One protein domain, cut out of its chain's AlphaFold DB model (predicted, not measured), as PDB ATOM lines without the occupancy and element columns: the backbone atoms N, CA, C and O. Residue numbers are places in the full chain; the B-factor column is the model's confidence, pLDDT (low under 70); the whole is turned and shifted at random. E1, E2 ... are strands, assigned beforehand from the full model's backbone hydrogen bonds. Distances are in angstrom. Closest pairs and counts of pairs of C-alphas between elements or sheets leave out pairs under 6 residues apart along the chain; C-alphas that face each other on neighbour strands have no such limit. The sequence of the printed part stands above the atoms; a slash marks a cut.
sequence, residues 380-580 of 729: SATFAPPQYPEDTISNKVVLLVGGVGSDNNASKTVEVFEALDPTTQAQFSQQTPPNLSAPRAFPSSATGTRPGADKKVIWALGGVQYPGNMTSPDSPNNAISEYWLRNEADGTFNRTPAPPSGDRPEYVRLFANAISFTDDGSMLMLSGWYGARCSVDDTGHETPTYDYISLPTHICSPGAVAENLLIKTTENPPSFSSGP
ATOM      1  N   SER A 380      23.891 -18.333 106.961       94.44
ATOM      2  CA  SER A 380      24.080 -16.936 107.357       94.44
ATOM      3  C   SER A 380      23.270 -16.015 106.462       94.44
ATOM      4  O   SER A 380      22.979 -16.350 105.313       94.44
ATOM      5  N   ALA A 381      22.886 -14.862 106.998       94.81
ATOM      6  CA  ALA A 381      22.170 -13.839 106.258       94.81
ATOM      7  C   ALA A 381      22.816 -12.478 106.494       94.81
ATOM      8  O   ALA A 381      23.149 -12.111 107.623       94.81
ATOM      9  N   THR A 382      22.988 -11.716 105.422       92.94
ATOM     10  CA  THR A 382      23.551 -10.372 105.497       92.94
ATOM     11  C   THR A 382      22.827  -9.453 104.542       92.94
ATOM     12  O   THR A 382      22.510  -9.799 103.406       92.94
ATOM     13  N   PHE A 383      22.558  -8.259 105.038       87.88
ATOM     14  CA  PHE A 383      21.955  -7.193 104.273       87.88
ATOM     15  C   PHE A 383      22.905  -6.691 103.180       87.88
ATOM     16  O   PHE A 383      24.108  -6.543 103.413       87.88
ATOM     17  N   ALA A 384      22.378  -6.418 101.990       85.12
ATOM     18  CA  ALA A 384      23.167  -5.882 100.896       85.12
ATOM     19  C   ALA A 384      23.581  -4.435 101.200       85.12
ATOM     20  O   ALA A 384      22.729  -3.586 101.462       85.12
ATOM     21  N   PRO A 385      24.885  -4.117 101.177       80.69
ATOM     22  CA  PRO A 385      25.325  -2.766 101.468       80.69
ATOM     23  C   PRO A 385      24.925  -1.819 100.322       80.69
ATOM     24  O   PRO A 385      25.025  -2.210  99.152       80.69
ATOM     25  N   PRO A 386      24.514  -0.571 100.623       75.00
ATOM     26  CA  PRO A 386      24.304   0.439  99.594       75.00
ATOM     27  C   PRO A 386      25.615   0.716  98.858       75.00
ATOM     28  O   PRO A 386      26.679   0.802  99.477       75.00
ATOM     29  N   GLN A 387      25.546   0.850  97.534       74.69
ATOM     30  CA  GLN A 387      26.740   1.126  96.727       74.69
ATOM     31  C   GLN A 387      27.136   2.606  96.755       74.69
ATOM     32  O   GLN A 387      28.319   2.926  96.648       74.69
ATOM     33  N   TYR A 388      26.156   3.493  96.938       69.81
ATOM     34  CA  TYR A 388      26.324   4.939  97.079       69.81
ATOM     35  C   TYR A 388      25.294   5.488  98.083       69.81
ATOM     36  O   TYR A 388      24.292   4.819  98.339       69.81
ATOM     37  N   PRO A 389      25.477   6.702  98.637       61.59
ATOM     38  CA  PRO A 389      24.569   7.263  99.645       61.59
ATOM     39  C   PRO A 389      23.098   7.388  99.213       61.59
ATOM     40  O   PRO A 389      22.213   7.355 100.061       61.59
ATOM     41  N   GLU A 390      22.835   7.525  97.911       61.50
ATOM     42  CA  GLU A 390      21.486   7.671  97.341       61.50
ATOM     43  C   GLU A 390      20.827   6.326  96.964       61.50
ATOM     44  O   GLU A 390      19.698   6.302  96.476       61.50
ATOM     45  N   ASP A 391      21.508   5.194  97.185       61.56
ATOM     46  CA  ASP A 391      20.993   3.857  96.873       61.56
ATOM     47  C   ASP A 391      19.876   3.449  97.849       61.56
ATOM     48  O   ASP A 391      20.104   2.955  98.957       61.56
ATOM     49  N   THR A 392      18.638   3.668  97.407       58.91
ATOM     50  CA  THR A 392      17.395   3.374  98.141       58.91
ATOM     51  C   THR A 392      16.820   1.982  97.850       58.91
ATOM     52  O   THR A 392      15.701   1.690  98.275       58.91
ATOM     53  N   ILE A 393      17.544   1.137  97.101       59.78
ATOM     54  CA  ILE A 393      17.098  -0.215  96.724       59.78
ATOM     55  C   ILE A 393      17.924  -1.275  97.444       59.78
ATOM     56  O   ILE A 393      17.359  -2.224  97.983       59.78
ATOM     57  N   SER A 394      19.253  -1.132  97.492       55.50
ATOM     58  CA  SER A 394      20.105  -2.101  98.200       55.50
ATOM     59  C   SER A 394      19.767  -2.167  99.689       55.50
ATOM     60  O   SER A 394      19.910  -3.219 100.303       55.50
ATOM     61  N   ASN A 395      19.182  -1.098 100.239       62.12
ATOM     62  CA  ASN A 395      18.684  -1.071 101.607       62.12
ATOM     63  C   ASN A 395      17.400  -1.919 101.853       62.12
ATOM     64  O   ASN A 395      16.773  -1.832 102.910       62.12
ATOM     65  N   LYS A 396      16.985  -2.747 100.894       74.00
ATOM     66  CA  LYS A 396      15.817  -3.634 100.995       74.00
ATOM     67  C   LYS A 396      16.145  -5.088 100.664       74.00
ATOM     68  O   LYS A 396      15.230  -5.898 100.538       74.00
ATOM     69  N   VAL A 397      17.424  -5.420 100.495       86.12
ATOM     70  CA  VAL A 397      17.852  -6.719  99.972       86.12
ATOM     71  C   VAL A 397      18.676  -7.466 101.014       86.12
ATOM     72  O   VAL A 397      19.646  -6.932 101.546       86.12
ATOM     73  N   VAL A 398      18.314  -8.717 101.293       91.81
ATOM     74  CA  VAL A 398      19.065  -9.609 102.188       91.81
ATOM     75  C   VAL A 398      19.522 -10.826 101.401       91.81
ATOM     76  O   VAL A 398      18.729 -11.451 100.701       91.81
ATOM     77  N   LEU A 399      20.801 -11.166 101.526       93.38
ATOM     78  CA  LEU A 399      21.382 -12.356 100.920       93.38
ATOM     79  C   LEU A 399      21.506 -13.454 101.979       93.38
ATOM     80  O   LEU A 399      22.131 -13.234 103.018       93.38
ATOM     81  N   LEU A 400      20.922 -14.622 101.715       94.44
ATOM     82  CA  LEU A 400      21.034 -15.822 102.543       94.44
ATOM     83  C   LEU A 400      22.006 -16.789 101.876       94.44
ATOM     84  O   LEU A 400      21.857 -17.107 100.697       94.44
ATOM     85  N   VAL A 401      22.995 -17.266 102.626       93.00
ATOM     86  CA  VAL A 401      24.119 -18.032 102.088       93.00
ATOM     87  C   VAL A 401      24.259 -19.375 102.799       93.00
ATOM     88  O   VAL A 401      24.401 -19.425 104.022       93.00
ATOM     89  N   GLY A 402      24.282 -20.455 102.012       91.56
ATOM     90  CA  GLY A 402      24.626 -21.805 102.464       91.56
ATOM     91  C   GLY A 402      23.648 -22.388 103.485       91.56
ATOM     92  O   GLY A 402      22.461 -22.052 103.497       91.56
ATOM     93  N   GLY A 403      24.167 -23.271 104.337       89.69
ATOM     94  CA  GLY A 403      23.411 -23.969 105.376       89.69
ATOM     95  C   GLY A 403      23.117 -25.430 105.034       89.69
ATOM     96  O   GLY A 403      23.588 -25.979 104.047       89.69
ATOM     97  N   VAL A 404      22.339 -26.079 105.883       85.06
ATOM     98  CA  VAL A 404      21.866 -27.455 105.751       85.06
ATOM     99  C   VAL A 404      20.389 -27.412 105.384       85.06
ATOM    100  O   VAL A 404      19.620 -26.690 106.014       85.06
ATOM    101  N   GLY A 405      19.999 -28.177 104.370       79.00
ATOM    102  CA  GLY A 405      18.618 -28.303 103.912       79.00
ATOM    103  C   GLY A 405      18.116 -29.732 104.036       79.00
ATOM    104  O   GLY A 405      18.893 -30.654 104.277       79.00
ATOM    105  N   SER A 406      16.808 -29.925 103.852       68.06
ATOM    106  CA  SER A 406      16.233 -31.262 103.642       68.06
ATOM    107  C   SER A 406      16.728 -31.896 102.338       68.06
ATOM    108  O   SER A 406      16.766 -33.117 102.210       68.06
ATOM    109  N   ASP A 407      17.128 -31.063 101.376       65.94
ATOM    110  CA  ASP A 407      17.918 -31.429 100.215       65.94
ATOM    111  C   ASP A 407      19.348 -30.866 100.341       65.94
ATOM    112  O   ASP A 407      19.605 -29.829 100.954       65.94
ATOM    113  N   ASN A 408      20.323 -31.539  99.726       65.81
ATOM    114  CA  ASN A 408      21.734 -31.118  99.720       65.81
ATOM    115  C   ASN A 408      21.995 -29.859  98.857       65.81
ATOM    116  O   ASN A 408      23.117 -29.636  98.391       65.81
ATOM    117  N   ASN A 409      20.951 -29.073  98.584       77.44
ATOM    118  CA  ASN A 409      20.979 -27.889  97.736       77.44
ATOM    119  C   ASN A 409      21.157 -26.609  98.551       77.44
ATOM    120  O   ASN A 409      21.854 -25.706  98.086       77.44
ATOM    121  N   ALA A 410      20.608 -26.526  99.770       80.44
ATOM    122  CA  ALA A 410      20.774 -25.357 100.643       80.44
ATOM    123  C   ALA A 410      22.254 -24.994 100.849       80.44
ATOM    124  O   ALA A 410      22.645 -23.838 100.708       80.44
ATOM    125  N   SER A 411      23.107 -25.998 101.046       85.00
ATOM    126  CA  SER A 411      24.543 -25.807 101.249       85.00
ATOM    127  C   SER A 411      25.268 -25.223 100.042       85.00
ATOM    128  O   SER A 411      26.341 -24.657 100.201       85.00
ATOM    129  N   LYS A 412      24.701 -25.332  98.838       87.56
ATOM    130  CA  LYS A 412      25.294 -24.857  97.576       87.56
ATOM    131  C   LYS A 412      24.735 -23.521  97.126       87.56
ATOM    132  O   LYS A 412      25.332 -22.852  96.288       87.56
ATOM    133  N   THR A 413      23.560 -23.171  97.619       90.38
ATOM    134  CA  THR A 413      22.731 -22.127  97.031       90.38
ATOM    135  C   THR A 413      22.795 -20.851  97.847       90.38
ATOM    136  O   THR A 413      23.104 -20.848  99.042       90.38
ATOM    137  N   VAL A 414      22.490 -19.764  97.155       92.56
ATOM    138  CA  VAL A 414      22.332 -18.432  97.716       92.56
ATOM    139  C   VAL A 414      20.944 -17.949  97.329       92.56
ATOM    140  O   VAL A 414      20.507 -18.173  96.201       92.56
ATOM    141  N   GLU A 415      20.252 -17.303  98.256       92.00
ATOM    142  CA  GLU A 415      18.907 -16.776  98.046       92.00
ATOM    143  C   GLU A 415      18.844 -15.289  98.366       92.00
ATOM    144  O   GLU A 415      19.580 -14.787  99.215       92.00
ATOM    145  N   VAL A 416      17.956 -14.588  97.666       91.50
ATOM    146  CA  VAL A 416      17.754 -13.149  97.819       91.50
ATOM    147  C   VAL A 416      16.360 -12.924  98.355       91.50
ATOM    148  O   VAL A 416      15.378 -13.328  97.736       91.50
ATOM    149  N   PHE A 417      16.284 -12.234  99.479       90.00
ATOM    150  CA  PHE A 417      15.049 -11.675  99.983       90.00
ATOM    151  C   PHE A 417      14.960 -10.198  99.609       90.00
ATOM    152  O   PHE A 417      15.909  -9.445  99.833       90.00
ATOM    153  N   GLU A 418      13.811  -9.787  99.079       85.75
ATOM    154  CA  GLU A 418      13.537  -8.406  98.693       85.75
ATOM    155  C   GLU A 418      12.326  -7.869  99.461       85.75
ATOM    156  O   GLU A 418      11.210  -8.384  99.360       85.75
ATOM    157  N   ALA A 419      12.544  -6.794 100.216       77.88
ATOM    158  CA  ALA A 419      11.525  -6.065 100.966       77.88
ATOM    159  C   ALA A 419      11.039  -4.842 100.169       77.88
ATOM    160  O   ALA A 419      11.280  -3.695 100.553       77.88
ATOM    161  N   LEU A 420      10.402  -5.078  99.019       65.44
ATOM    162  CA  LEU A 420      10.069  -4.035  98.040       65.44
ATOM    163  C   LEU A 420       9.013  -3.038  98.565       65.44
ATOM    164  O   LEU A 420       9.178  -1.831  98.356       65.44
ATOM    165  N   ASP A 421       8.005  -3.518  99.312       64.31
ATOM    166  CA  ASP A 421       6.942  -2.705  99.940       64.31
ATOM    167  C   ASP A 421       6.749  -3.061 101.443       64.31
ATOM    168  O   ASP A 421       6.652  -4.249 101.786       64.31
ATOM    169  N   PRO A 422       6.661  -2.065 102.355       55.88
ATOM    170  CA  PRO A 422       6.340  -2.244 103.779       55.88
ATOM    171  C   PRO A 422       5.032  -2.995 104.077       55.88
ATOM    172  O   PRO A 422       4.899  -3.621 105.128       55.88
ATOM    173  N   THR A 423       4.060  -2.943 103.169       52.16
ATOM    174  CA  THR A 423       2.678  -3.370 103.421       52.16
ATOM    175  C   THR A 423       2.297  -4.685 102.743       52.16
ATOM    176  O   THR A 423       1.475  -5.411 103.299       52.16
ATOM    177  N   THR A 424       2.875  -5.028 101.580       54.34
ATOM    178  CA  THR A 424       2.368  -6.158 100.765       54.34
ATOM    179  C   THR A 424       3.391  -6.943  99.926       54.34
ATOM    180  O   THR A 424       3.045  -8.024  99.453       54.34
ATOM    181  N   GLN A 425       4.632  -6.472  99.731       63.53
ATOM    182  CA  GLN A 425       5.591  -7.095  98.796       63.53
ATOM    183  C   GLN A 425       6.935  -7.398  99.459       63.53
ATOM    184  O   GLN A 425       7.940  -6.730  99.214       63.53
ATOM    185  N   ALA A 426       6.941  -8.418 100.307       73.88
ATOM    186  CA  ALA A 426       8.159  -9.006 100.839       73.88
ATOM    187  C   ALA A 426       8.226 -10.464 100.386       73.88
ATOM    188  O   ALA A 426       7.309 -11.236 100.666       73.88
ATOM    189  N   GLN A 427       9.257 -10.818  99.624       81.62
ATOM    190  CA  GLN A 427       9.331 -12.121  98.967       81.62
ATOM    191  C   GLN A 427      10.772 -12.551  98.718       81.62
ATOM    192  O   GLN A 427      11.675 -11.723  98.589       81.62
ATOM    193  N   PHE A 428      10.963 -13.859  98.584       85.19
ATOM    194  CA  PHE A 428      12.174 -14.394  97.986       85.19
ATOM    195  C   PHE A 428      12.130 -14.213  96.466       85.19
ATOM    196  O   PHE A 428      11.127 -14.524  95.811       85.19
ATOM    197  N   SER A 429      13.210 -13.658  95.917       83.75
ATOM    198  CA  SER A 429      13.352 -13.420  94.485       83.75
ATOM    199  C   SER A 429      13.373 -14.743  93.739       83.75
ATOM    200  O   SER A 429      14.085 -15.662  94.124       83.75
ATOM    201  N   GLN A 430      12.644 -14.827  92.626       80.25
ATOM    202  CA  GLN A 430      12.709 -15.981  91.723       80.25
ATOM    203  C   GLN A 430      14.049 -16.064  90.977       80.25
ATOM    204  O   GLN A 430      14.394 -17.113  90.435       80.25
ATOM    205  N   GLN A 431      14.806 -14.966  90.933       77.62
ATOM    206  CA  GLN A 431      16.154 -14.964  90.386       77.62
ATOM    207  C   GLN A 431      17.140 -15.381  91.473       77.62
ATOM    208  O   GLN A 431      17.404 -14.643  92.421       77.62
ATOM    209  N   THR A 432      17.715 -16.571  91.321       78.56
ATOM    210  CA  THR A 432      18.748 -17.067  92.232       78.56
ATOM    211  C   THR A 432      20.121 -16.521  91.827       78.56
ATOM    212  O   THR A 432      20.518 -16.698  90.668       78.56
ATOM    213  N   PRO A 433      20.878 -15.903  92.750       86.75
ATOM    214  CA  PRO A 433      22.281 -15.562  92.543       86.75
ATOM    215  C   PRO A 433      23.135 -16.763  92.129       86.75
ATOM    216  O   PRO A 433      22.746 -17.916  92.339       86.75
ATOM    217  N   PRO A 434      24.355 -16.520  91.623       91.50
ATOM    218  CA  PRO A 434      25.314 -17.589  91.416       91.50
ATOM    219  C   PRO A 434      25.585 -18.342  92.725       91.50
ATOM    220  O   PRO A 434      25.887 -17.733  93.756       91.50
ATOM    221  N   ASN A 435      25.507 -19.669  92.638       90.50
ATOM    222  CA  ASN A 435      25.755 -20.601  93.733       90.50
ATOM    223  C   ASN A 435      27.165 -20.462  94.317       90.50
ATOM    224  O   ASN A 435      28.114 -20.044  93.639       90.50
ATOM    225  N   LEU A 436      27.294 -20.899  95.569       87.75
ATOM    226  CA  LEU A 436      28.563 -21.033  96.269       87.75
ATOM    227  C   LEU A 436      29.528 -21.876  95.440       87.75
ATOM    228  O   LEU A 436      29.144 -22.876  94.827       87.75
ATOM    229  N   SER A 437      30.795 -21.475  95.418       85.75
ATOM    230  CA  SER A 437      31.832 -22.267  94.752       85.75
ATOM    231  C   SER A 437      32.088 -23.599  95.466       85.75
ATOM    232  O   SER A 437      32.451 -24.575  94.811       85.75
ATOM    233  N   ALA A 438      31.795 -23.664  96.768       79.62
ATOM    234  CA  ALA A 438      31.819 -24.882  97.567       79.62
ATOM    235  C   ALA A 438      30.546 -25.033  98.421       79.62
ATOM    236  O   ALA A 438      30.190 -24.087  99.132       79.62
ATOM    237  N   PRO A 439      29.891 -26.213  98.407       82.62
ATOM    238  CA  PRO A 439      28.779 -26.523  99.302       82.62
ATOM    239  C   PRO A 439      29.202 -26.403 100.773       82.62
ATOM    240  O   PRO A 439      30.158 -27.076 101.150       82.62
ATOM    241  N   ARG A 440      28.522 -25.617 101.617       82.69
ATOM    242  CA  ARG A 440      28.893 -25.471 103.035       82.69
ATOM    243  C   ARG A 440      27.758 -25.157 104.009       82.69
ATOM    244  O   ARG A 440      26.788 -24.476 103.673       82.69
ATOM    245  N   ALA A 441      27.943 -25.621 105.242       85.50
ATOM    246  CA  ALA A 441      27.164 -25.279 106.428       85.50
ATOM    247  C   ALA A 441      27.978 -24.369 107.363       85.50
ATOM    248  O   ALA A 441      29.206 -24.366 107.313       85.50
ATOM    249  N   PHE A 442      27.292 -23.610 108.222       86.81
ATOM    250  CA  PHE A 442      27.894 -22.611 109.111       86.81
ATOM    251  C   PHE A 442      28.783 -21.560 108.414       86.81
ATOM    252  O   PHE A 442      29.796 -21.172 109.002       86.81
ATOM    253  N   PRO A 443      28.468 -21.081 107.189       90.06
ATOM    254  CA  PRO A 443      29.210 -19.946 106.666       90.06
ATOM    255  C   PRO A 443      28.970 -18.741 107.574       90.06
ATOM    256  O   PRO A 443      27.892 -18.593 108.150       90.06
ATOM    257  N   SER A 444      29.937 -17.842 107.643       91.19
ATOM    258  CA  SER A 444      29.741 -16.515 108.216       91.19
ATOM    259  C   SER A 444      29.659 -15.508 107.089       91.19
ATOM    260  O   SER A 444      30.404 -15.609 106.116       91.19
ATOM    261  N   SER A 445      28.768 -14.527 107.194       92.75
ATOM    262  CA  SER A 445      28.680 -13.465 106.196       92.75
ATOM    263  C   SER A 445      28.715 -12.082 106.823       92.75
ATOM    264  O   SER A 445      28.232 -11.875 107.935       92.75
ATOM    265  N   ALA A 446      29.327 -11.145 106.106       92.56
ATOM    266  CA  ALA A 446      29.459  -9.754 106.513       92.56
ATOM    267  C   ALA A 446      29.545  -8.845 105.284       92.56
ATOM    268  O   ALA A 446      29.967  -9.259 104.204       92.56
ATOM    269  N   THR A 447      29.161  -7.584 105.448       91.38
ATOM    270  CA  THR A 447      29.427  -6.553 104.443       91.38
ATOM    271  C   THR A 447      30.904  -6.186 104.479       91.38
ATOM    272  O   THR A 447      31.428  -5.941 105.556       91.38
ATOM    273  N   GLY A 448      31.559  -6.076 103.330       89.56
ATOM    274  CA  GLY A 448      32.939  -5.598 103.236       89.56
ATOM    275  C   GLY A 448      33.179  -4.860 101.927       89.56
ATOM    276  O   GLY A 448      32.229  -4.515 101.219       89.56
ATOM    277  N   THR A 449      34.444  -4.643 101.588       89.88
ATOM    278  CA  THR A 449      34.838  -3.984 100.335       89.88
ATOM    279  C   THR A 449      35.446  -4.965  99.357       89.88
ATOM    280  O   THR A 449      36.080  -5.945  99.747       89.88
ATOM    281  N   ARG A 450      35.200  -4.721  98.072       89.50
ATOM    282  CA  ARG A 450      35.700  -5.519  96.964       89.50
ATOM    283  C   ARG A 450      37.234  -5.422  96.891       89.50
ATOM    284  O   ARG A 450      37.771  -4.317  96.895       89.50
ATOM    285  N   PRO A 451      37.937  -6.547  96.701       83.56
ATOM    286  CA  PRO A 451      39.360  -6.553  96.381       83.56
ATOM    287  C   PRO A 451      39.693  -5.650  95.187       83.56
ATOM    288  O   PRO A 451      39.135  -5.818  94.100       83.56
ATOM    289  N   GLY A 452      40.607  -4.699  95.385       79.25
ATOM    290  CA  GLY A 452      41.104  -3.796  94.343       79.25
ATOM    291  C   GLY A 452      40.113  -2.745  93.823       79.25
ATOM    292  O   GLY A 452      40.388  -2.152  92.780       79.25
ATOM    293  N   ALA A 453      38.972  -2.518  94.487       78.12
ATOM    294  CA  ALA A 453      38.002  -1.494  94.090       78.12
ATOM    295  C   ALA A 453      37.151  -0.982  95.265       78.12
ATOM    296  O   ALA A 453      36.745  -1.753  96.128       78.12
ATOM    297  N   ASP A 454      36.742   0.286  95.215       80.19
ATOM    298  CA  ASP A 454      35.896   0.921  96.239       80.19
ATOM    299  C   ASP A 454      34.406   0.586  96.048       80.19
ATOM    300  O   ASP A 454      33.550   1.453  95.868       80.19
ATOM    301  N   LYS A 455      34.085  -0.711  96.021       86.75
ATOM    302  CA  LYS A 455      32.716  -1.224  95.895       86.75
ATOM    303  C   LYS A 455      32.364  -2.103  97.077       86.75
ATOM    304  O   LYS A 455      33.164  -2.940  97.483       86.75
ATOM    305  N   LYS A 456      31.154  -1.945  97.609       88.94
ATOM    306  CA  LYS A 456      30.692  -2.729  98.754       88.94
ATOM    307  C   LYS A 456      30.177  -4.087  98.295       88.94
ATOM    308  O   LYS A 456      29.474  -4.185  97.293       88.94
ATOM    309  N   VAL A 457      30.514  -5.139  99.024       92.06
ATOM    310  CA  VAL A 457      30.151  -6.522  98.692       92.06
ATOM    311  C   VAL A 457      29.683  -7.261  99.935       92.06
ATOM    312  O   VAL A 457      29.951  -6.843 101.063       92.06
ATOM    313  N   ILE A 458      28.989  -8.374  99.728       93.25
ATOM    314  CA  ILE A 458      28.675  -9.326 100.793       93.25
ATOM    315  C   ILE A 458      29.706 -10.442 100.716       93.25
ATOM    316  O   ILE A 458      29.785 -11.122  99.696       93.25
ATOM    317  N   TRP A 459      30.484 -10.622 101.775       93.12
ATOM    318  CA  TRP A 459      31.422 -11.729 101.927       93.12
ATOM    319  C   TRP A 459      30.723 -12.935 102.544       93.12
ATOM    320  O   TRP A 459      29.913 -12.770 103.455       93.12
ATOM    321  N   ALA A 460      31.077 -14.135 102.089       91.44
ATOM    322  CA  ALA A 460      30.830 -15.386 102.793       91.44
ATOM    323  C   ALA A 460      32.165 -16.081 103.064       91.44
ATOM    324  O   ALA A 460      32.970 -16.268 102.150       91.44
ATOM    325  N   LEU A 461      32.377 -16.446 104.322       88.56
ATOM    326  CA  LEU A 461      33.664 -16.830 104.882       88.56
ATOM    327  C   LEU A 461      33.515 -18.104 105.715       88.56
ATOM    328  O   LEU A 461      32.554 -18.232 106.478       88.56
ATOM    329  N   GLY A 462      34.491 -19.003 105.598       84.06
ATOM    330  CA  GLY A 462      34.586 -20.218 106.408       84.06
ATOM    331  C   GLY A 462      33.400 -21.166 106.225       84.06
ATOM    332  O   GLY A 462      32.710 -21.142 105.202       84.06
ATOM    333  N   GLY A 463      33.163 -21.993 107.239       81.69
ATOM    334  CA  GLY A 463      32.156 -23.047 107.249       81.69
ATOM    335  C   GLY A 463      32.729 -24.412 106.872       81.69
ATOM    336  O   GLY A 463      33.850 -24.540 106.384       81.69
ATOM    337  N   VAL A 464      31.929 -25.450 107.090       77.12
ATOM    338  CA  VAL A 464      32.293 -26.846 106.810       77.12
ATOM    339  C   VAL A 464      31.614 -27.324 105.537       77.12
ATOM    340  O   VAL A 464      30.451 -26.988 105.290       77.12
ATOM    341  N   GLN A 465      32.309 -28.125 104.731       75.56
ATOM    342  CA  GLN A 465      31.729 -28.675 103.512       75.56
ATOM    343  C   GLN A 465      30.522 -29.576 103.827       75.56
ATOM    344  O   GLN A 465      30.559 -30.384 104.754       75.56
ATOM    345  N   TYR A 466      29.432 -29.433 103.064       71.88
ATOM    346  CA  TYR A 466      28.208 -30.210 103.292       71.88
ATOM    347  C   TYR A 466      27.390 -30.434 102.007       71.88
ATOM    348  O   TYR A 466      27.122 -29.463 101.301       71.88
ATOM    349  N   PRO A 467      26.900 -31.650 101.697       62.12
ATOM    350  CA  PRO A 467      27.318 -32.938 102.256       62.12
ATOM    351  C   PRO A 467      28.702 -33.352 101.718       62.12
ATOM    352  O   PRO A 467      29.085 -32.959 100.613       62.12
ATOM    353  N   GLY A 468      29.403 -34.224 102.442       50.09
ATOM    354  CA  GLY A 468      30.546 -34.976 101.914       50.09
ATOM    355  C   GLY A 468      31.921 -34.577 102.449       50.09
ATOM    356  O   GLY A 468      32.055 -33.655 103.251       50.09
ATOM    357  N   ASN A 469      32.916 -35.325 101.970       44.19
ATOM    358  CA  ASN A 469      34.335 -35.220 102.293       44.19
ATOM    359  C   ASN A 469      35.073 -34.456 101.176       44.19
ATOM    360  O   ASN A 469      34.739 -34.600  99.995       44.19
ATOM    361  N   MET A 470      36.079 -33.660 101.520       40.09
ATOM    362  CA  MET A 470      37.085 -33.163 100.598       40.09
ATOM    363  C   MET A 470      37.847 -34.336  99.992       40.09
ATOM    364  O   MET A 470      38.608 -35.037 100.651       40.09
ATOM    365  N   THR A 471      37.710 -34.520  98.688       34.62
ATOM    366  CA  THR A 471      38.380 -35.612  97.979       34.62
ATOM    367  C   THR A 471      39.831 -35.302  97.587       34.62
ATOM    368  O   THR A 471      40.373 -36.006  96.741       34.62
ATOM    369  N   SER A 472      40.476 -34.256  98.127       36.50
ATOM    370  CA  SER A 472      41.894 -33.981  97.840       36.50
ATOM    371  C   SER A 472      42.572 -33.081  98.892       36.50
ATOM    372  O   SER A 472      42.183 -31.917  99.017       36.50
ATOM    373  N   PRO A 473      43.618 -33.568  99.587       40.31
ATOM    374  CA  PRO A 473      44.524 -32.750 100.406       40.31
ATOM    375  C   PRO A 473      45.283 -31.681  99.596       40.31
ATOM    376  O   PRO A 473      45.644 -30.632 100.125       40.31
ATOM    377  N   ASP A 474      45.476 -31.912  98.290       40.44
ATOM    378  CA  ASP A 474      46.327 -31.097  97.408       40.44
ATOM    379  C   ASP A 474      45.583 -29.935  96.717       40.44
ATOM    380  O   ASP A 474      46.142 -29.210  95.892       40.44
ATOM    381  N   SER A 475      44.297 -29.736  97.014       46.41
ATOM    382  CA  SER A 475      43.522 -28.574  96.551       46.41
ATOM    383  C   SER A 475      42.693 -27.997  97.699       46.41
ATOM    384  O   SER A 475      41.470 -28.141  97.707       46.41
ATOM    385  N   PRO A 476      43.349 -27.345  98.681       49.41
ATOM    386  CA  PRO A 476      42.668 -26.607  99.736       49.41
ATOM    387  C   PRO A 476      41.753 -25.584  99.068       49.41
ATOM    388  O   PRO A 476      42.175 -24.795  98.219       49.41
ATOM    389  N   ASN A 477      40.465 -25.695  99.354       49.78
ATOM    390  CA  ASN A 477      39.430 -25.062  98.564       49.78
ATOM    391  C   ASN A 477      39.489 -23.535  98.733       49.78
ATOM    392  O   ASN A 477      38.945 -22.978  99.681       49.78
ATOM    393  N   ASN A 478      40.076 -22.838  97.762       51.12
ATOM    394  CA  ASN A 478      40.033 -21.377  97.610       51.12
ATOM    395  C   ASN A 478      38.607 -20.779  97.506       51.12
ATOM    396  O   ASN A 478      38.452 -19.569  97.355       51.12
ATOM    397  N   ALA A 479      37.574 -21.620  97.569       57.84
ATOM    398  CA  ALA A 479      36.152 -21.336  97.387       57.84
ATOM    399  C   ALA A 479      35.377 -20.967  98.665       57.84
ATOM    400  O   ALA A 479      34.229 -20.537  98.602       57.84
ATOM    401  N   ILE A 480      35.953 -21.170  99.845       72.00
ATOM    402  CA  ILE A 480      35.280 -20.892 101.130       72.00
ATOM    403  C   ILE A 480      35.433 -19.432 101.596       72.00
ATOM    404  O   ILE A 480      34.905 -19.040 102.635       72.00
ATOM    405  N   SER A 481      36.129 -18.624 100.797       83.44
ATOM    406  CA  SER A 481      36.136 -17.169 100.861       83.44
ATOM    407  C   SER A 481      35.717 -16.643  99.493       83.44
ATOM    408  O   SER A 481      36.405 -16.831  98.487       83.44
ATOM    409  N   GLU A 482      34.546 -16.029  99.430       89.69
ATOM    410  CA  GLU A 482      33.982 -15.492  98.195       89.69
ATOM    411  C   GLU A 482      33.005 -14.363  98.513       89.69
ATOM    412  O   GLU A 482      32.526 -14.232  99.642       89.69
ATOM    413  N   TYR A 483      32.723 -13.526  97.519       92.62
ATOM    414  CA  TYR A 483      31.849 -12.376  97.705       92.62
ATOM    415  C   TYR A 483      30.879 -12.172  96.545       92.62
ATOM    416  O   TYR A 483      31.152 -12.550  95.401       92.62
ATOM    417  N   TRP A 484      29.755 -11.521  96.842       93.31
ATOM    418  CA  TRP A 484      28.743 -11.121  95.871       93.31
ATOM    419  C   TRP A 484      28.696  -9.603  95.768       93.31
ATOM    420  O   TRP A 484      28.530  -8.893  96.765       93.31
ATOM    421  N   LEU A 485      28.819  -9.114  94.538       91.31
ATOM    422  CA  LEU A 485      28.556  -7.730  94.175       91.31
ATOM    423  C   LEU A 485      27.169  -7.649  93.543       91.31
ATOM    424  O   LEU A 485      26.890  -8.363  92.579       91.31
ATOM    425  N   ARG A 486      26.314  -6.771  94.066       86.81
ATOM    426  CA  ARG A 486      25.014  -6.482  93.465       86.81
ATOM    427  C   ARG A 486      25.190  -5.540  92.274       86.81
ATOM    428  O   ARG A 486      25.831  -4.499  92.398       86.81
ATOM    429  N   ASN A 487      24.608  -5.897  91.137       82.81
ATOM    430  CA  ASN A 487      24.506  -5.047  89.962       82.81
ATOM    431  C   ASN A 487      23.306  -4.113  90.137       82.81
ATOM    432  O   ASN A 487      22.173  -4.551  90.309       82.81
ATOM    433  N   GLU A 488      23.548  -2.807  90.096       74.31
ATOM    434  CA  GLU A 488      22.499  -1.808  90.340       74.31
ATOM    435  C   GLU A 488      21.481  -1.726  89.192       74.31
ATOM    436  O   GLU A 488      20.310  -1.449  89.433       74.31
ATOM    437  N   ALA A 489      21.916  -1.989  87.954       77.75
ATOM    438  CA  ALA A 489      21.088  -1.818  86.759       77.75
ATOM    439  C   ALA A 489      19.947  -2.841  86.648       77.75
ATOM    440  O   ALA A 489      18.879  -2.510  86.141       77.75
ATOM    441  N   ASP A 490      20.177  -4.075  87.096       78.94
ATOM    442  CA  ASP A 490      19.236  -5.190  86.947       78.94
ATOM    443  C   ASP A 490      18.959  -5.944  88.259       78.94
ATOM    444  O   ASP A 490      18.145  -6.861  88.275       78.94
ATOM    445  N   GLY A 491      19.610  -5.561  89.364       77.81
ATOM    446  CA  GLY A 491      19.454  -6.189  90.676       77.81
ATOM    447  C   GLY A 491      20.129  -7.554  90.823       77.81
ATOM    448  O   GLY A 491      20.076  -8.130  91.911       77.81
ATOM    449  N   THR A 492      20.785  -8.059  89.776       86.56
ATOM    450  CA  THR A 492      21.449  -9.368  89.790       86.56
ATOM    451  C   THR A 492      22.720  -9.343  90.640       86.56
ATOM    452  O   THR A 492      23.250  -8.286  90.975       86.56
ATOM    453  N   PHE A 493      23.243 -10.515  90.995       89.94
ATOM    454  CA  PHE A 493      24.476 -10.624  91.771       89.94
ATOM    455  C   PHE A 493      25.576 -11.318  90.978       89.94
ATOM    456  O   PHE A 493      25.363 -12.369  90.381       89.94
ATOM    457  N   ASN A 494      26.782 -10.764  91.054       91.81
ATOM    458  CA  ASN A 494      27.996 -11.366  90.524       91.81
ATOM    459  C   ASN A 494      28.834 -11.934  91.668       91.81
ATOM    460  O   ASN A 494      29.274 -11.195  92.549       91.81
ATOM    461  N   ARG A 495      29.077 -13.245  91.631       92.69
ATOM    462  CA  ARG A 495      29.927 -13.953  92.593       92.69
ATOM    463  C   ARG A 495      31.374 -13.954  92.129       92.69
ATOM    464  O   ARG A 495      31.653 -14.303  90.984       92.69
ATOM    465  N   THR A 496      32.298 -13.669  93.038       91.38
ATOM    466  CA  THR A 496      33.738 -13.780  92.787       91.38
ATOM    467  C   THR A 496      34.404 -14.594  93.899       91.38
ATOM    468  O   THR A 496      34.340 -14.181  95.058       91.38
ATOM    469  N   PRO A 497      35.037 -15.741  93.578       87.56
ATOM    470  CA  PRO A 497      35.926 -16.426  94.509       87.56
ATOM    471  C   PRO A 497      37.095 -15.522  94.892       87.56
ATOM    472  O   PRO A 497      37.639 -14.816  94.041       87.56
ATOM    473  N   ALA A 498      37.475 -15.541  96.161       82.81
ATOM    474  CA  ALA A 498      38.490 -14.658  96.709       82.81
ATOM    475  C   ALA A 498      39.419 -15.442  97.646       82.81
ATOM    476  O   ALA A 498      39.326 -15.274  98.868       82.81
ATOM    477  N   PRO A 499      40.293 -16.309  97.088       77.31
ATOM    478  CA  PRO A 499      41.286 -17.022  97.877       77.31
ATOM    479  C   PRO A 499      42.078 -16.049  98.748       77.31
ATOM    480  O   PRO A 499      42.508 -15.014  98.234       77.31
ATOM    481  N   PRO A 500      42.309 -16.379 100.024       73.50
ATOM    482  CA  PRO A 500      43.172 -15.588 100.887       73.50
ATOM    483  C   PRO A 500      44.633 -15.641 100.414       73.50
ATOM    484  O   PRO A 500      45.094 -16.629  99.835       73.50
ATOM    485  N   SER A 501      45.392 -14.605 100.752       76.38
ATOM    486  CA  SER A 501      46.829 -14.725 101.000       76.38
ATOM    487  C   SER A 501      47.080 -14.745 102.509       76.38
ATOM    488  O   SER A 501      46.429 -14.007 103.246       76.38
ATOM    489  N   GLY A 502      48.013 -15.582 102.967       76.06
ATOM    490  CA  GLY A 502      48.304 -15.744 104.396       76.06
ATOM    491  C   GLY A 502      47.432 -16.808 105.061       76.06
ATOM    492  O   GLY A 502      47.308 -17.917 104.530       76.06
ATOM    493  N   ASP A 503      46.879 -16.475 106.228       71.50
ATOM    494  CA  ASP A 503      46.075 -17.404 107.021       71.50
ATOM    495  C   ASP A 503      44.800 -17.818 106.282       71.50
ATOM    496  O   ASP A 503      44.246 -17.107 105.444       71.50
ATOM    497  N   ARG A 504      44.338 -19.028 106.559       68.31
ATOM    498  CA  ARG A 504      43.350 -19.703 105.725       68.31
ATOM    499  C   ARG A 504      41.995 -19.755 106.435       68.31
ATOM    500  O   ARG A 504      41.895 -20.399 107.477       68.31
ATOM    501  N   PRO A 505      40.937 -19.096 105.919       63.25
ATOM    502  CA  PRO A 505      39.612 -19.134 106.520       63.25
ATOM    503  C   PRO A 505      39.008 -20.539 106.526       63.25
ATOM    504  O   PRO A 505      37.994 -20.743 107.173       63.25
ATOM    505  N   GLU A 506      39.603 -21.526 105.855       61.44
ATOM    506  CA  GLU A 506      39.140 -22.915 105.904       61.44
ATOM    507  C   GLU A 506      39.374 -23.519 107.276       61.44
ATOM    508  O   GLU A 506      38.575 -24.343 107.718       61.44
ATOM    509  N   TYR A 507      40.345 -23.000 108.029       67.19
ATOM    510  CA  TYR A 507      40.479 -23.313 109.444       67.19
ATOM    511  C   TYR A 507      39.224 -22.960 110.253       67.19
ATOM    512  O   TYR A 507      38.948 -23.616 111.255       67.19
ATOM    513  N   VAL A 508      38.410 -22.008 109.791       74.12
ATOM    514  CA  VAL A 508      37.136 -21.608 110.401       74.12
ATOM    515  C   VAL A 508      36.042 -22.627 110.055       74.12
ATOM    516  O   VAL A 508      35.183 -22.381 109.209       74.12
ATOM    517  N   ARG A 509      36.064 -23.789 110.718       78.19
ATOM    518  CA  ARG A 509      35.150 -24.912 110.434       78.19
ATOM    519  C   ARG A 509      33.733 -24.658 110.945       78.19
ATOM    520  O   ARG A 509      32.776 -24.809 110.187       78.19
ATOM    521  N   LEU A 510      33.578 -24.312 112.226       79.94
ATOM    522  CA  LEU A 510      32.260 -24.169 112.859       79.94
ATOM    523  C   LEU A 510      32.089 -22.795 113.508       79.94
ATOM    524  O   LEU A 510      32.931 -22.376 114.299       79.94
ATOM    525  N   PHE A 511      30.939 -22.171 113.224       76.06
ATOM    526  CA  PHE A 511      30.411 -20.958 113.858       76.06
ATOM    527  C   PHE A 511      31.430 -19.824 114.029       76.06
ATOM    528  O   PHE A 511      32.059 -19.730 115.072       76.06
ATOM    529  N   ALA A 512      31.517 -18.889 113.085       79.88
ATOM    530  CA  ALA A 512      32.250 -17.643 113.317       79.88
ATOM    531  C   ALA A 512      31.328 -16.426 113.332       79.88
ATOM    532  O   ALA A 512      30.342 -16.336 112.598       79.88
ATOM    533  N   ASN A 513      31.692 -15.442 114.142       89.12
ATOM    534  CA  ASN A 513      31.165 -14.097 114.030       89.12
ATOM    535  C   ASN A 513      32.031 -13.347 113.013       89.12
ATOM    536  O   ASN A 513      33.217 -13.146 113.265       89.12
ATOM    537  N   ALA A 514      31.449 -12.949 111.880       90.75
ATOM    538  CA  ALA A 514      32.093 -12.060 110.919       90.75
ATOM    539  C   ALA A 514      31.649 -10.619 111.181       90.75
ATOM    540  O   ALA A 514      30.461 -10.312 111.098       90.75
ATOM    541  N   ILE A 515      32.594  -9.740 111.512       89.12
ATOM    542  CA  ILE A 515      32.314  -8.349 111.885       89.12
ATOM    543  C   ILE A 515      33.133  -7.411 111.013       89.12
ATOM    544  O   ILE A 515      34.359  -7.414 111.079       89.12
ATOM    545  N   SER A 516      32.449  -6.558 110.252       88.19
ATOM    546  CA  SER A 516      33.061  -5.368 109.660       88.19
ATOM    547  C   SER A 516      33.197  -4.297 110.723       88.19
ATOM    548  O   SER A 516      32.193  -3.887 111.302       88.19
ATOM    549  N   PHE A 517      34.419  -3.840 110.975       82.38
ATOM    550  CA  PHE A 517      34.674  -2.834 112.009       82.38
ATOM    551  C   PHE A 517      35.148  -1.492 111.455       82.38
ATOM    552  O   PHE A 517      35.135  -0.503 112.184       82.38
ATOM    553  N   THR A 518      35.505  -1.421 110.171       79.69
ATOM    554  CA  THR A 518      35.723  -0.149 109.481       79.69
ATOM    555  C   THR A 518      34.458   0.281 108.739       79.69
ATOM    556  O   THR A 518      33.738  -0.542 108.171       79.69
ATOM    557  N   ASP A 519      34.181   1.587 108.722       75.69
ATOM    558  CA  ASP A 519      32.993   2.144 108.051       75.69
ATOM    559  C   ASP A 519      33.065   1.924 106.527       75.69
ATOM    560  O   ASP A 519      32.075   1.667 105.832       75.69
ATOM    561  N   ASP A 520      34.285   1.949 105.996       77.62
ATOM    562  CA  ASP A 520      34.585   1.628 104.611       77.62
ATOM    563  C   ASP A 520      34.610   0.119 104.338       77.62
ATOM    564  O   ASP A 520      34.689  -0.246 103.176       77.62
ATOM    565  N   GLY A 521      34.415  -0.764 105.322       82.56
ATOM    566  CA  GLY A 521      34.373  -2.219 105.135       82.56
ATOM    567  C   GLY A 521      35.675  -2.840 104.625       82.56
ATOM    568  O   GLY A 521      35.647  -3.971 104.148       82.56
ATOM    569  N   SER A 522      36.786  -2.102 104.677       86.12
ATOM    570  CA  SER A 522      38.119  -2.580 104.302       86.12
ATOM    571  C   SER A 522      38.673  -3.652 105.236       86.12
ATOM    572  O   SER A 522      39.536  -4.420 104.811       86.12
ATOM    573  N   MET A 523      38.174  -3.725 106.476       85.56
ATOM    574  CA  MET A 523      38.608  -4.711 107.457       85.56
ATOM    575  C   MET A 523      37.438  -5.485 108.066       85.56
ATOM    576  O   MET A 523      36.459  -4.901 108.548       85.56
ATOM    577  N   LEU A 524      37.589  -6.809 108.107       88.44
ATOM    578  CA  LEU A 524      36.713  -7.727 108.831       88.44
ATOM    579  C   LEU A 524      37.499  -8.451 109.926       88.44
ATOM    580  O   LEU A 524      38.699  -8.686 109.793       88.44
ATOM    581  N   MET A 525      36.804  -8.862 110.982       87.50
ATOM    582  CA  MET A 525      37.300  -9.827 111.958       87.50
ATOM    583  C   MET A 525      36.409 -11.071 111.948       87.50
ATOM    584  O   MET A 525      35.185 -10.950 112.020       87.50
ATOM    585  N   LEU A 526      37.023 -12.252 111.883       87.81
ATOM    586  CA  LEU A 526      36.388 -13.534 112.179       87.81
ATOM    587  C   LEU A 526      36.773 -13.963 113.590       87.81
ATOM    588  O   LEU A 526      37.954 -14.025 113.930       87.81
ATOM    589  N   SER A 527      35.778 -14.266 114.416       86.38
ATOM    590  CA  SER A 527      36.002 -14.594 115.822       86.38
ATOM    591  C   SER A 527      35.010 -15.619 116.357       86.38
ATOM    592  O   SER A 527      33.921 -15.801 115.812       86.38
ATOM    593  N   GLY A 528      35.385 -16.274 117.454       83.62
ATOM    594  CA  GLY A 528      34.556 -17.242 118.161       83.62
ATOM    595  C   GLY A 528      34.345 -18.547 117.402       83.62
ATOM    596  O   GLY A 528      33.359 -19.234 117.651       83.62
ATOM    597  N   TRP A 529      35.266 -18.878 116.501       84.81
ATOM    598  CA  TRP A 529      35.220 -20.081 115.686       84.81
ATOM    599  C   TRP A 529      35.866 -21.284 116.354       84.81
ATOM    600  O   TRP A 529      36.712 -21.149 117.237       84.81
ATOM    601  N   TYR A 530      35.435 -22.461 115.911       81.38
ATOM    602  CA  TYR A 530      36.008 -23.745 116.287       81.38
ATOM    603  C   TYR A 530      36.695 -24.369 115.070       81.38
ATOM    604  O   TYR A 530      36.137 -24.372 113.967       81.38
ATOM    605  N   GLY A 531      37.927 -24.821 115.277       75.81
ATOM    606  CA  GLY A 531      38.897 -25.118 114.240       75.81
ATOM    607  C   GLY A 531      38.662 -26.397 113.452       75.81
ATOM    608  O   GLY A 531      37.767 -27.196 113.741       75.81
ATOM    609  N   ALA A 532      39.472 -26.555 112.409       73.88
ATOM    610  CA  ALA A 532      39.434 -27.703 111.518       73.88
ATOM    611  C   ALA A 532      39.934 -28.995 112.182       73.88
ATOM    612  O   ALA A 532      40.617 -28.973 113.212       73.88
ATOM    613  N   ARG A 533      39.588 -30.127 111.559       73.69
ATOM    614  CA  ARG A 533      40.208 -31.420 111.860       73.69
ATOM    615  C   ARG A 533      41.484 -31.568 111.032       73.69
ATOM    616  O   ARG A 533      41.645 -30.857 110.048       73.69
ATOM    617  N   CYS A 534      42.374 -32.467 111.413       75.38
ATOM    618  CA  CYS A 534      43.631 -32.774 110.760       75.38
ATOM    619  C   CYS A 534      43.807 -34.294 110.678       75.38
ATOM    620  O   CYS A 534      43.471 -35.011 111.614       75.38
ATOM    621  N   SER A 535      44.347 -34.795 109.572       74.56
ATOM    622  CA  SER A 535      44.943 -36.130 109.497       74.56
ATOM    623  C   SER A 535      46.415 -36.042 109.890       74.56
ATOM    624  O   SER A 535      47.078 -35.072 109.524       74.56
ATOM    625  N   VAL A 536      46.937 -37.053 110.575       72.38
ATOM    626  CA  VAL A 536      48.369 -37.162 110.886       72.38
ATOM    627  C   VAL A 536      49.007 -38.131 109.898       72.38
ATOM    628  O   VAL A 536      48.498 -39.236 109.720       72.38
ATOM    629  N   ASP A 537      50.090 -37.727 109.239       74.81
ATOM    630  CA  ASP A 537      50.896 -38.660 108.446       74.81
ATOM    631  C   ASP A 537      51.864 -39.480 109.322       74.81
ATOM    632  O   ASP A 537      52.040 -39.211 110.511       74.81
ATOM    633  N   ASP A 538      52.543 -40.473 108.741       74.62
ATOM    634  CA  ASP A 538      53.500 -41.332 109.465       74.62
ATOM    635  C   ASP A 538      54.668 -40.552 110.114       74.62
ATOM    636  O   ASP A 538      55.416 -41.107 110.923       74.62
ATOM    637  N   THR A 539      54.858 -39.275 109.761       75.06
ATOM    638  CA  THR A 539      55.897 -38.397 110.316       75.06
ATOM    639  C   THR A 539      55.402 -37.523 111.469       75.06
ATOM    640  O   THR A 539      56.198 -36.792 112.061       75.06
ATOM    641  N   GLY A 540      54.114 -37.609 111.819       70.56
ATOM    642  CA  GLY A 540      53.487 -36.750 112.820       70.56
ATOM    643  C   GLY A 540      53.058 -35.386 112.272       70.56
ATOM    644  O   GLY A 540      52.725 -34.498 113.056       70.56
ATOM    645  N   HIS A 541      53.085 -35.181 110.951       76.81
ATOM    646  CA  HIS A 541      52.674 -33.924 110.337       76.81
ATOM    647  C   HIS A 541      51.148 -33.859 110.224       76.81
ATOM    648  O   HIS A 541      50.512 -34.712 109.601       76.81
ATOM    649  N   GLU A 542      50.561 -32.826 110.825       74.25
ATOM    650  CA  GLU A 542      49.130 -32.562 110.749       74.25
ATOM    651  C   GLU A 542      48.766 -31.882 109.424       74.25
ATOM    652  O   GLU A 542      49.207 -30.771 109.129       74.25
ATOM    653  N   THR A 543      47.911 -32.538 108.641       74.00
ATOM    654  CA  THR A 543      47.318 -31.979 107.424       74.00
ATOM    655  C   THR A 543      45.836 -31.694 107.661       74.00
ATOM    656  O   THR A 543      45.085 -32.628 107.933       74.00
ATOM    657  N   PRO A 544      45.378 -30.439 107.537       71.31
ATOM    658  CA  PRO A 544      43.984 -30.077 107.764       71.31
ATOM    659  C   PRO A 544      43.016 -30.807 106.830       71.31
ATOM    660  O   PRO A 544      43.154 -30.781 105.607       71.31
ATOM    661  N   THR A 545      41.991 -31.407 107.420       64.94
ATOM    662  CA  THR A 545      40.854 -32.043 106.763       64.94
ATOM    663  C   THR A 545      39.585 -31.268 107.104       64.94
ATOM    664  O   THR A 545      39.268 -31.036 108.273       64.94
ATOM    665  N   TYR A 546      38.815 -30.903 106.084       59.50
ATOM    666  CA  TYR A 546      37.576 -30.125 106.240       59.50
ATOM    667  C   TYR A 546      36.324 -30.986 106.063       59.50
ATOM    668  O   TYR A 546      35.227 -30.484 105.807       59.50
ATOM    669  N   ASP A 547      36.509 -32.294 106.215       56.84
ATOM    670  CA  ASP A 547      35.455 -33.288 106.193       56.84
ATOM    671  C   ASP A 547      34.556 -33.088 107.399       56.84
ATOM    672  O   ASP A 547      34.998 -32.776 108.510       56.84
ATOM    673  N   TYR A 548      33.260 -33.276 107.175       54.03
ATOM    674  CA  TYR A 548      32.291 -33.163 108.250       54.03
ATOM    675  C   TYR A 548      32.621 -34.175 109.363       54.03
ATOM    676  O   TYR A 548      32.601 -33.784 110.529       54.03
ATOM    677  N   ILE A 549      32.988 -35.420 108.995       56.78
ATOM    678  CA  ILE A 549      33.410 -36.520 109.888       56.78
ATOM    679  C   ILE A 549      34.242 -37.563 109.091       56.78
ATOM    680  O   ILE A 549      33.724 -38.621 108.740       56.78
ATOM    681  N   SER A 550      35.510 -37.302 108.749       56.53
ATOM    682  CA  SER A 550      36.404 -38.369 108.248       56.53
ATOM    683  C   SER A 550      37.291 -38.887 109.366       56.53
ATOM    684  O   SER A 550      37.907 -38.100 110.077       56.53
ATOM    685  N   LEU A 551      37.386 -40.200 109.526       59.38
ATOM    686  CA  LEU A 551      38.315 -40.833 110.460       59.38
ATOM    687  C   LEU A 551      39.472 -41.477 109.682       59.38
ATOM    688  O   LEU A 551      39.244 -41.903 108.548       59.38
ATOM    689  N   PRO A 552      40.691 -41.556 110.251       58.66
ATOM    690  CA  PRO A 552      41.116 -41.046 111.557       58.66
ATOM    691  C   PRO A 552      41.633 -39.601 111.435       58.66
ATOM    692  O   PRO A 552      42.728 -39.355 110.935       58.66
ATOM    693  N   THR A 553      40.841 -38.625 111.873       64.25
ATOM    694  CA  THR A 553      41.279 -37.223 111.966       64.25
ATOM    695  C   THR A 553      41.004 -36.707 113.369       64.25
ATOM    696  O   THR A 553      40.036 -37.133 113.999       64.25
ATOM    697  N   HIS A 554      41.816 -35.785 113.860       68.25
ATOM    698  CA  HIS A 554      41.685 -35.154 115.176       68.25
ATOM    699  C   HIS A 554      41.617 -33.636 115.018       68.25
ATOM    700  O   HIS A 554      41.714 -33.114 113.919       68.25
ATOM    701  N   ILE A 555      41.420 -32.892 116.096       73.06
ATOM    702  CA  ILE A 555      41.466 -31.427 116.048       73.06
ATOM    703  C   ILE A 555      42.903 -30.946 115.815       73.06
ATOM    704  O   ILE A 555      43.785 -31.291 116.598       73.06
ATOM    705  N   CYS A 556      43.112 -30.078 114.820       72.19
ATOM    706  CA  CYS A 556      44.432 -29.515 114.524       72.19
ATOM    707  C   CYS A 556      45.053 -28.775 115.726       72.19
ATOM    708  O   CYS A 556      44.383 -28.011 116.431       72.19
ATOM    709  N   SER A 557      46.359 -28.935 115.905       66.00
ATOM    710  CA  SER A 557      47.218 -28.187 116.820       66.00
ATOM    711  C   SER A 557      47.560 -26.803 116.225       66.00
ATOM    712  O   SER A 557      47.787 -26.696 115.020       66.00
ATOM    713  N   PRO A 558      47.598 -25.709 117.019       51.22
ATOM    714  CA  PRO A 558      47.649 -25.659 118.481       51.22
ATOM    715  C   PRO A 558      46.283 -25.727 119.199       51.22
ATOM    716  O   PRO A 558      46.227 -25.482 120.401       51.22
ATOM    717  N   GLY A 559      45.189 -26.095 118.524       58.22
ATOM    718  CA  GLY A 559      43.945 -26.502 119.183       58.22
ATOM    719  C   GLY A 559      42.666 -26.047 118.481       58.22
ATOM    720  O   GLY A 559      42.658 -25.134 117.660       58.22
ATOM    721  N   ALA A 560      41.549 -26.660 118.886       59.94
ATOM    722  CA  ALA A 560      40.205 -26.401 118.359       59.94
ATOM    723  C   ALA A 560      39.729 -24.962 118.546       59.94
ATOM    724  O   ALA A 560      38.798 -24.540 117.868       59.94
ATOM    725  N   VAL A 561      40.296 -24.227 119.500       65.88
ATOM    726  CA  VAL A 561      39.860 -22.870 119.813       65.88
ATOM    727  C   VAL A 561      40.970 -21.899 119.459       65.88
ATOM    728  O   VAL A 561      41.869 -21.603 120.247       65.88
ATOM    729  N   ALA A 562      40.914 -21.447 118.216       65.38
ATOM    730  CA  ALA A 562      41.958 -20.651 117.606       65.38
ATOM    731  C   ALA A 562      41.752 -19.144 117.817       65.38
ATOM    732  O   ALA A 562      40.786 -18.683 118.428       65.38
ATOM    733  N   GLU A 563      42.746 -18.376 117.386       73.94
ATOM    734  CA  GLU A 563      42.776 -16.921 117.504       73.94
ATOM    735  C   GLU A 563      41.794 -16.245 116.545       73.94
ATOM    736  O   GLU A 563      41.311 -16.825 115.571       73.94
ATOM    737  N   ASN A 564      41.491 -14.982 116.833       81.25
ATOM    738  CA  ASN A 564      40.742 -14.143 115.907       81.25
ATOM    739  C   ASN A 564      41.504 -14.057 114.578       81.25
ATOM    740  O   ASN A 564      42.730 -14.021 114.585       81.25
ATOM    741  N   LEU A 565      40.803 -13.996 113.451       82.81
ATOM    742  CA  LEU A 565      41.414 -13.731 112.147       82.81
ATOM    743  C   LEU A 565      41.001 -12.338 111.688       82.81
ATOM    744  O   LEU A 565      39.823 -11.983 111.754       82.81
ATOM    745  N   LEU A 566      41.960 -11.557 111.212       86.19
ATOM    746  CA  LEU A 566      41.715 -10.286 110.546       86.19
ATOM    747  C   LEU A 566      41.778 -10.478 109.040       86.19
ATOM    748  O   LEU A 566      42.616 -11.215 108.527       86.19
ATOM    749  N   ILE A 567      40.886  -9.786 108.341       86.94
ATOM    750  CA  ILE A 567      40.784  -9.831 106.890       86.94
ATOM    751  C   ILE A 567      40.866  -8.411 106.374       86.94
ATOM    752  O   ILE A 567      40.012  -7.588 106.706       86.94
ATOM    753  N   LYS A 568      41.842  -8.151 105.512       88.25
ATOM    754  CA  LYS A 568      41.921  -6.915 104.746       88.25
ATOM    755  C   LYS A 568      41.337  -7.150 103.364       88.25
ATOM    756  O   LYS A 568      41.954  -7.754 102.486       88.25
ATOM    757  N   THR A 569      40.110  -6.685 103.175       87.50
ATOM    758  CA  THR A 569      39.295  -7.034 102.005       87.50
ATOM    759  C   THR A 569      39.663  -6.242 100.753       87.50
ATOM    760  O   THR A 569      39.234  -6.595  99.659       87.50
ATOM    761  N   THR A 570      40.419  -5.151 100.895       86.25
ATOM    762  CA  THR A 570      40.809  -4.266  99.786       86.25
ATOM    763  C   THR A 570      41.979  -4.802  98.968       86.25
ATOM    764  O   THR A 570      42.151  -4.399  97.816       86.25
ATOM    765  N   GLU A 571      42.772  -5.720  99.519       85.88
ATOM    766  CA  GLU A 571      43.898  -6.338  98.817       85.88
ATOM    767  C   GLU A 571      43.420  -7.404  97.825       85.88
ATOM    768  O   GLU A 571      42.352  -7.992  97.992       85.88
ATOM    769  N   ASN A 572      44.190  -7.632  96.756       84.75
ATOM    770  CA  ASN A 572      43.882  -8.630  95.733       84.75
ATOM    771  C   ASN A 572      45.107  -9.534  95.475       84.75
ATOM    772  O   ASN A 572      46.039  -9.085  94.799       84.75
ATOM    773  N   PRO A 573      45.118 -10.786  95.972       83.94
ATOM    774  CA  PRO A 573      44.081 -11.416  96.803       83.94
ATOM    775  C   PRO A 573      43.925 -10.736  98.178       83.94
ATOM    776  O   PRO A 573      44.873 -10.098  98.636       83.94
ATOM    777  N   PRO A 574      42.759 -10.861  98.846       85.06
ATOM    778  CA  PRO A 574      42.585 -10.360 100.211       85.06
ATOM    779  C   PRO A 574      43.626 -10.992 101.140       85.06
ATOM    780  O   PRO A 574      43.947 -12.177 100.998       85.06
ATOM    781  N   SER A 575      44.156 -10.223 102.089       84.88
ATOM    782  CA  SER A 575      45.082 -10.760 103.089       84.88
ATOM    783  C   SER A 575      44.362 -11.138 104.367       84.88
ATOM    784  O   SER A 575      43.434 -10.466 104.825       84.88
ATOM    785  N   PHE A 576      44.802 -12.261 104.913       84.31
ATOM    786  CA  PHE A 576      44.323 -12.848 106.146       84.31
ATOM    787  C   PHE A 576      45.511 -12.973 107.085       84.31
ATOM    788  O   PHE A 576      46.569 -13.486 106.707       84.31
ATOM    789  N   SER A 577      45.335 -12.496 108.307       82.62
ATOM    790  CA  SER A 577      46.358 -12.574 109.339       82.62
ATOM    791  C   SER A 577      45.738 -12.927 110.676       82.62
ATOM    792  O   SER A 577      44.572 -12.607 110.936       82.62
ATOM    793  N   SER A 578      46.545 -13.491 111.565       77.31
ATOM    794  CA  SER A 578      46.191 -13.599 112.969       77.31
ATOM    795  C   SER A 578      45.799 -12.228 113.522       77.31
ATOM    796  O   SER A 578      46.359 -11.173 113.193       77.31
ATOM    797  N   GLY A 579      44.733 -12.243 114.306       70.75
ATOM    798  CA  GLY A 579      44.248 -11.099 115.042       70.75
ATOM    799  C   GLY A 579      45.119 -10.820 116.259       70.75
ATOM    800  O   GLY A 579      46.023 -11.584 116.592       70.75
ATOM    801  N   PRO A 580      44.870  -9.696 116.936       64.62
ATOM    802  CA  PRO A 580      45.673  -9.304 118.076       64.62
ATOM    803  C   PRO A 580      45.513 -10.306 119.222       64.62
ATOM    804  O   PRO A 580      44.400 -10.575 119.669       64.62
TER     805      PRO A 580
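AT A GLANCE: This is residues 380 to 580 of the 729 residues of an uncharacterized protein of Deltaproteobacteria bacterium (UniProt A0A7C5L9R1). Amid little regular structure, two meanders, strands side by side in chain order, E1-E2-E3-E4 and E5-E6-E7-E8, and a third sheet, E9-E10-E13-E14, stack partly face to face, the second between; the hairpin E11-E12 lies at one end. The 201 printed residues hold 14 strands, in number order, covering 69 residues, and no named helix: all strand, antiparallel sheets. It is compact, radius of gyration of the C-alphas 17.4 A, spanning 61 by 38 by 25 A.

HOW THE PARTS SIT: Find E1, residues 380 to 383, where N 382 is 3.0 A from O 399 of antiparallel E2, 397 to 401. The closest C-alphas of E1 and E5, 444 to 449, are 380 and 444, 5.7 A apart; of E5 and E9, 513 to 516, 446 and 514, 5.6 A.

IN THESE COORDINATES: Start at C-alpha 380 (24.080, -16.936, 107.357). E3, 414 to 421, runs 22.1 A; E14, 575 to 578, ends at (46.191, -13.599, 112.969).

THE WHOLE: The printed part has no cut. Residues 462 to 480 make a long link; pLDDT is under 70 at 467 to 479.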